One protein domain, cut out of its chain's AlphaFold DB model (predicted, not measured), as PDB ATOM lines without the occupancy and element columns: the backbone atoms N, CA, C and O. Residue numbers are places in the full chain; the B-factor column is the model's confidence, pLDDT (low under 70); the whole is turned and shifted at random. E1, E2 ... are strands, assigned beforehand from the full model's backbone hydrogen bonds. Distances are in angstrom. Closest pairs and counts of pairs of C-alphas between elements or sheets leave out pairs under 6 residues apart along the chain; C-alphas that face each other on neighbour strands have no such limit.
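AT A GLANCE: This is residues 282 to 330 of the 330 residues of an uncharacterized protein of Ectocarpus sp. CCAP 1310/34 (UniProt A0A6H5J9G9). What shape is it? There is little regular structure: a small hairpin, E1 and E2, amid elongated loops. Residues 305 to 330 loop out to Ala 310 at one end, return beside E2 at residues 316 to 317, and run on to the other end. What is it made of? The 49 printed residues hold no named helix and two antiparallel strands, E1 then E2, class all strand, with only 10 residues in them. It is only just loose, close to compact, with a radius of gyration of the C-alphas of 11.9 A and spans of 36 by 22 by 14 A.

HOW THE PARTS SIT: How do the strands pair? E1, residues 290 to 293, and E2, residues 299 to 304, form an antiparallel hairpin with a tight link, their directions at 124 degrees. N 290 and O 302, 2.8 A apart, are within hydrogen-bond range. What else pairs? Residues 303 to 304 of E2 pair antiparallel with residues 316 to 317.

IN THESE COORDINATES: Where is E1? It runs 9.6 A from C-alpha 290 at (-39.108, -30.794, 42.253). Where does E2 end? It runs 13.2 A to C-alpha 304 at (-37.088, -29.769, 35.804).

THE WHOLE: How large is it? The two farthest C-alphas, of Ala 310 and Val 330, are 38.8 A apart; the printed part has no cut. Where is confidence low? Residues 282 to 286, 306 to 314 and 327 to 330 have pLDDT under 70.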
ATOM      1  N   GLY A 282     -56.340 -29.094  33.041       66.69
ATOM      2  CA  GLY A 282     -56.513 -29.201  34.500       66.69
ATOM      3  C   GLY A 282     -56.515 -30.636  35.051       66.69
ATOM      4  O   GLY A 282     -56.263 -30.831  36.241       66.69
ATOM      5  N   TYR A 283     -56.711 -31.648  34.197       67.44
ATOM      6  CA  TYR A 283     -56.717 -33.059  34.571       67.44
ATOM      7  C   TYR A 283     -55.361 -33.497  35.144       67.44
ATOM      8  O   TYR A 283     -54.391 -33.793  34.432       67.44
ATOM      9  N   ARG A 284     -55.312 -33.539  36.478       57.50
ATOM     10  CA  ARG A 284     -54.112 -33.752  37.289       57.50
ATOM     11  C   ARG A 284     -53.655 -35.212  37.275       57.50
ATOM     12  O   ARG A 284     -53.669 -35.903  38.296       57.50
ATOM     13  N   ASN A 285     -53.150 -35.669  36.130       60.12
ATOM     14  CA  ASN A 285     -52.224 -36.800  36.107       60.12
ATOM     15  C   ASN A 285     -51.079 -36.506  37.086       60.12
ATOM     16  O   ASN A 285     -50.535 -35.404  37.080       60.12
ATOM     17  N   LYS A 286     -50.752 -37.483  37.940       64.06
ATOM     18  CA  LYS A 286     -49.836 -37.396  39.092       64.06
ATOM     19  C   LYS A 286     -48.536 -36.626  38.782       64.06
ATOM     20  O   LYS A 286     -47.538 -37.215  38.380       64.06
ATOM     21  N   CYS A 287     -48.556 -35.308  38.986       71.44
ATOM     22  CA  CYS A 287     -47.406 -34.438  38.756       71.44
ATOM     23  C   CYS A 287     -46.420 -34.556  39.920       71.44
ATOM     24  O   CYS A 287     -46.780 -34.327  41.076       71.44
ATOM     25  N   GLU A 288     -45.171 -34.888  39.603       77.88
ATOM     26  CA  GLU A 288     -44.065 -34.907  40.558       77.88
ATOM     27  C   GLU A 288     -43.321 -33.571  40.479       77.88
ATOM     28  O   GLU A 288     -42.645 -33.271  39.493       77.88
ATOM     29  N   PHE A 289     -43.480 -32.747  41.515       85.00
ATOM     30  CA  PHE A 289     -42.817 -31.452  41.616       85.00
ATOM     31  C   PHE A 289     -41.436 -31.605  42.252       85.00
ATOM     32  O   PHE A 289     -41.272 -32.279  43.269       85.00
ATOM     33  N   THR A 290     -40.443 -30.945  41.666       85.44
ATOM     34  CA  THR A 290     -39.108 -30.794  42.253       85.44
ATOM     35  C   THR A 290     -39.045 -29.458  42.988       85.44
ATOM     36  O   THR A 290     -39.539 -28.452  42.481       85.44
ATOM     37  N   LEU A 291     -38.431 -29.445  44.173       86.69
ATOM     38  CA  LEU A 291     -38.063 -28.222  44.886       86.69
ATOM     39  C   LEU A 291     -36.585 -27.934  44.604       86.69
ATOM     40  O   LEU A 291     -35.730 -28.771  44.901       86.69
ATOM     41  N   SER A 292     -36.272 -26.790  44.002       84.94
ATOM     42  CA  SER A 292     -34.886 -26.358  43.779       84.94
ATOM     43  C   SER A 292     -34.806 -24.846  43.585       84.94
ATOM     44  O   SER A 292     -35.755 -24.135  43.902       84.94
ATOM     45  N   LEU A 293     -33.678 -24.347  43.089       82.50
ATOM     46  CA  LEU A 293     -33.545 -22.951  42.681       82.50
ATOM     47  C   LEU A 293     -33.982 -22.776  41.212       82.50
ATOM     48  O   LEU A 293     -33.739 -23.658  40.380       82.50
ATOM     49  N   SER A 294     -34.618 -21.643  40.900       80.38
ATOM     50  CA  SER A 294     -34.823 -21.178  39.521       80.38
ATOM     51  C   SER A 294     -33.508 -20.699  38.894       80.38
ATOM     52  O   SER A 294     -32.464 -20.680  39.551       80.38
ATOM     53  N   GLU A 295     -33.549 -20.277  37.625       77.62
ATOM     54  CA  GLU A 295     -32.409 -19.593  36.988       77.62
ATOM     55  C   GLU A 295     -32.009 -18.313  37.743       77.62
ATOM     56  O   GLU A 295     -30.822 -18.018  37.854       77.62
ATOM     57  N   ASP A 296     -32.974 -17.633  38.369       81.50
ATOM     58  CA  ASP A 296     -32.774 -16.439  39.207       81.50
ATOM     59  C   ASP A 296     -32.248 -16.756  40.622       81.50
ATOM     60  O   ASP A 296     -32.099 -15.860  41.452       81.50
ATOM     61  N   GLY A 297     -32.014 -18.033  40.943       80.69
ATOM     62  CA  GLY A 297     -31.582 -18.462  42.275       80.69
ATOM     63  C   GLY A 297     -32.694 -18.484  43.333       80.69
ATOM     64  O   GLY A 297     -32.393 -18.625  44.519       80.69
ATOM     65  N   LEU A 298     -33.968 -18.366  42.943       84.50
ATOM     66  CA  LEU A 298     -35.108 -18.329  43.867       84.50
ATOM     67  C   LEU A 298     -35.633 -19.733  44.189       84.50
ATOM     68  O   LEU A 298     -35.784 -20.569  43.297       84.50
ATOM     69  N   ALA A 299     -35.972 -19.985  45.457       87.06
ATOM     70  CA  ALA A 299     -36.562 -21.250  45.894       87.06
ATOM     71  C   ALA A 299     -37.920 -21.488  45.209       87.06
ATOM     72  O   ALA A 299     -38.905 -20.806  45.487       87.06
ATOM     73  N   THR A 300     -37.957 -22.470  44.310       86.12
ATOM     74  CA  THR A 300     -39.044 -22.695  43.356       86.12
ATOM     75  C   THR A 300     -39.515 -24.148  43.408       86.12
ATOM     76  O   THR A 300     -38.718 -25.089  43.403       86.12
ATOM     77  N   ALA A 301     -40.836 -24.326  43.440       87.00
ATOM     78  CA  ALA A 301     -41.508 -25.612  43.290       87.00
ATOM     79  C   ALA A 301     -42.056 -25.730  41.865       87.00
ATOM     80  O   ALA A 301     -42.835 -24.876  41.438       87.00
ATOM     81  N   GLY A 302     -41.674 -26.772  41.133       86.62
ATOM     82  CA  GLY A 302     -42.059 -26.885  39.729       86.62
ATOM     83  C   GLY A 302     -41.468 -28.094  39.027       86.62
ATOM     84  O   GLY A 302     -41.261 -29.146  39.637       86.62
ATOM     85  N   PHE A 303     -41.199 -27.950  37.734       84.88
ATOM     86  CA  PHE A 303     -40.668 -29.025  36.902       84.88
ATOM     87  C   PHE A 303     -39.215 -28.762  36.511       84.88
ATOM     88  O   PHE A 303     -38.749 -27.628  36.439       84.88
ATOM     89  N   ARG A 304     -38.486 -29.841  36.225       84.06
ATOM     90  CA  ARG A 304     -37.088 -29.769  35.804       84.06
ATOM     91  C   ARG A 304     -36.979 -29.375  34.327       84.06
ATOM     92  O   ARG A 304     -37.238 -30.209  33.460       84.06
ATOM     93  N   ALA A 305     -36.490 -28.167  34.058       72.25
ATOM     94  CA  ALA A 305     -36.227 -27.677  32.701       72.25
ATOM     95  C   ALA A 305     -34.967 -28.302  32.061       72.25
ATOM     96  O   ALA A 305     -34.920 -28.577  30.862       72.25
ATOM     97  N   GLY A 306     -33.933 -28.574  32.869       67.81
ATOM     98  CA  GLY A 306     -32.615 -29.018  32.397       67.81
ATOM     99  C   GLY A 306     -32.304 -30.515  32.553       67.81
ATOM    100  O   GLY A 306     -32.909 -31.249  33.333       67.81
ATOM    101  N   ARG A 307     -31.264 -30.989  31.855       63.50
ATOM    102  CA  ARG A 307     -30.572 -32.237  32.232       63.50
ATOM    103  C   ARG A 307     -29.550 -31.926  33.325       63.50
ATOM    104  O   ARG A 307     -28.838 -30.937  33.210       63.50
ATOM    105  N   PHE A 308     -29.421 -32.804  34.320       60.84
ATOM    106  CA  PHE A 308     -28.342 -32.710  35.307       60.84
ATOM    107  C   PHE A 308     -26.982 -32.810  34.600       60.84
ATOM    108  O   PHE A 308     -26.634 -33.861  34.058       60.84
ATOM    109  N   GLN A 309     -26.229 -31.711  34.593       54.94
ATOM    110  CA  GLN A 309     -24.811 -31.699  34.248       54.94
ATOM    111  C   GLN A 309     -24.020 -31.647  35.553       54.94
ATOM    112  O   GLN A 309     -24.371 -30.901  36.463       54.94
ATOM    113  N   ALA A 310     -22.986 -32.480  35.671       48.22
ATOM    114  CA  ALA A 310     -22.279 -32.679  36.932       48.22
ATOM    115  C   ALA A 310     -21.701 -31.358  37.473       48.22
ATOM    116  O   ALA A 310     -20.801 -30.783  36.868       48.22
ATOM    117  N   GLY A 311     -22.221 -30.907  38.618       59.62
ATOM    118  CA  GLY A 311     -21.821 -29.661  39.286       59.62
ATOM    119  C   GLY A 311     -22.787 -28.483  39.113       59.62
ATOM    120  O   GLY A 311     -22.658 -27.510  39.847       59.62
ATOM    121  N   VAL A 312     -23.774 -28.570  38.214       61.09
ATOM    122  CA  VAL A 312     -24.820 -27.543  38.055       61.09
ATOM    123  C   VAL A 312     -26.052 -27.953  38.881       61.09
ATOM    124  O   VAL A 312     -26.480 -29.109  38.773       61.09
ATOM    125  N   PRO A 313     -26.632 -27.064  39.716       63.47
ATOM    126  CA  PRO A 313     -27.878 -27.352  40.424       63.47
ATOM    127  C   PRO A 313     -29.018 -27.637  39.436       63.47
ATOM    128  O   PRO A 313     -28.998 -27.204  38.285       63.47
ATOM    129  N   ILE A 314     -30.019 -28.401  39.872       69.56
ATOM    130  CA  ILE A 314     -31.164 -28.736  39.023       69.56
ATOM    131  C   ILE A 314     -32.036 -27.488  38.870       69.56
ATOM    132  O   ILE A 314     -32.829 -27.197  39.757       69.56
ATOM    133  N   THR A 315     -31.930 -26.790  37.740       78.00
ATOM    134  CA  THR A 315     -32.843 -25.691  37.407       78.00
ATOM    135  C   THR A 315     -34.289 -26.184  37.402       78.00
ATOM    136  O   THR A 315     -34.647 -27.095  36.637       78.00
ATOM    137  N   VAL A 316     -35.110 -25.573  38.254       83.81
ATOM    138  CA  VAL A 316     -36.557 -25.797  38.322       83.81
ATOM    139  C   VAL A 316     -37.282 -24.551  37.836       83.81
ATOM    140  O   VAL A 316     -37.043 -23.451  38.321       83.81
ATOM    141  N   GLU A 317     -38.197 -24.745  36.895       83.75
ATOM    142  CA  GLU A 317     -39.052 -23.693  36.347       83.75
ATOM    143  C   GLU A 317     -40.485 -23.820  36.885       83.75
ATOM    144  O   GLU A 317     -40.963 -24.908  37.232       83.75
ATOM    145  N   SER A 318     -41.170 -22.677  36.947       83.44
ATOM    146  CA  SER A 318     -42.538 -22.538  37.454       83.44
ATOM    147  C   SER A 318     -43.545 -23.394  36.661       83.44
ATOM    148  O   SER A 318     -43.534 -23.376  35.433       83.44
ATOM    149  N   PRO A 319     -44.487 -24.088  37.325       82.56
ATOM    150  CA  PRO A 319     -45.489 -24.915  36.657       82.56
ATOM    151  C   PRO A 319     -46.685 -24.122  36.096       82.56
ATOM    152  O   PRO A 319     -47.591 -24.734  35.539       82.56
ATOM    153  N   LYS A 320     -46.723 -22.788  36.249       79.50
ATOM    154  CA  LYS A 320     -47.873 -21.928  35.881       79.50
ATOM    155  C   LYS A 320     -48.334 -22.081  34.426       79.50
ATOM    156  O   LYS A 320     -49.531 -22.001  34.164       79.50
ATOM    157  N   ASP A 321     -47.399 -22.333  33.514       76.88
ATOM    158  CA  ASP A 321     -47.653 -22.423  32.070       76.88
ATOM    159  C   ASP A 321     -47.872 -23.873  31.589       76.88
ATOM    160  O   ASP A 321     -47.876 -24.154  30.391       76.88
ATOM    161  N   CYS A 322     -48.042 -24.822  32.520       76.88
ATOM    162  CA  CYS A 322     -48.249 -26.241  32.222       76.88
ATOM    163  C   CYS A 322     -49.746 -26.599  32.216       76.88
ATOM    164  O   CYS A 322     -50.400 -26.437  33.244       76.88
ATOM    165  N   PRO A 323     -50.304 -27.179  31.134       73.50
ATOM    166  CA  PRO A 323     -51.734 -27.524  31.053       73.50
ATOM    167  C   PRO A 323     -52.198 -28.583  32.060       73.50
ATOM    168  O   PRO A 323     -53.385 -28.673  32.369       73.50
ATOM    169  N   GLN A 324     -51.273 -29.409  32.554       75.50
ATOM    170  CA  GLN A 324     -51.535 -30.457  33.545       75.50
ATOM    171  C   GLN A 324     -51.664 -29.897  34.972       75.50
ATOM    172  O   GLN A 324     -51.954 -30.648  35.904       75.50
ATOM    173  N   VAL A 325     -51.392 -28.602  35.158       75.94
ATOM    174  CA  VAL A 325     -51.445 -27.915  36.446       75.94
ATOM    175  C   VAL A 325     -52.530 -26.854  36.373       75.94
ATOM    176  O   VAL A 325     -52.443 -25.895  35.612       75.94
ATOM    177  N   GLU A 326     -53.574 -27.040  37.173       71.69
ATOM    178  CA  GLU A 326     -54.672 -26.088  37.274       71.69
ATOM    179  C   GLU A 326     -54.149 -24.699  37.676       71.69
ATOM    180  O   GLU A 326     -53.444 -24.539  38.680       71.69
ATOM    181  N   ARG A 327     -54.527 -23.669  36.911       69.00
ATOM    182  CA  ARG A 327     -54.304 -22.281  37.320       69.00
ATOM    183  C   ARG A 327     -55.282 -21.959  38.441       69.00
ATOM    184  O   ARG A 327     -56.436 -21.623  38.183       69.00
ATOM    185  N   ARG A 328     -54.805 -22.052  39.683       58.06
ATOM    186  CA  ARG A 328     -55.550 -21.625  40.871       58.06
ATOM    187  C   ARG A 328     -56.081 -20.206  40.641       58.06
ATOM    188  O   ARG A 328     -55.282 -19.279  40.516       58.06
ATOM    189  N   ARG A 329     -57.407 -20.047  40.591       52.31
ATOM    190  CA  ARG A 329     -58.036 -18.723  40.672       52.31
ATOM    191  C   ARG A 329     -57.682 -18.138  42.042       52.31
ATOM    192  O   ARG A 329     -57.897 -18.804  43.058       52.31
ATOM    193  N   VAL A 330     -57.081 -16.954  42.032       38.69
ATOM    194  CA  VAL A 330     -56.800 -16.112  43.204       38.69
ATOM    195  C   VAL A 330     -57.731 -14.916  43.111       38.69
ATOM    196  O   VAL A 330     -57.863 -14.415  41.973       38.69
TER     197      VAL A 330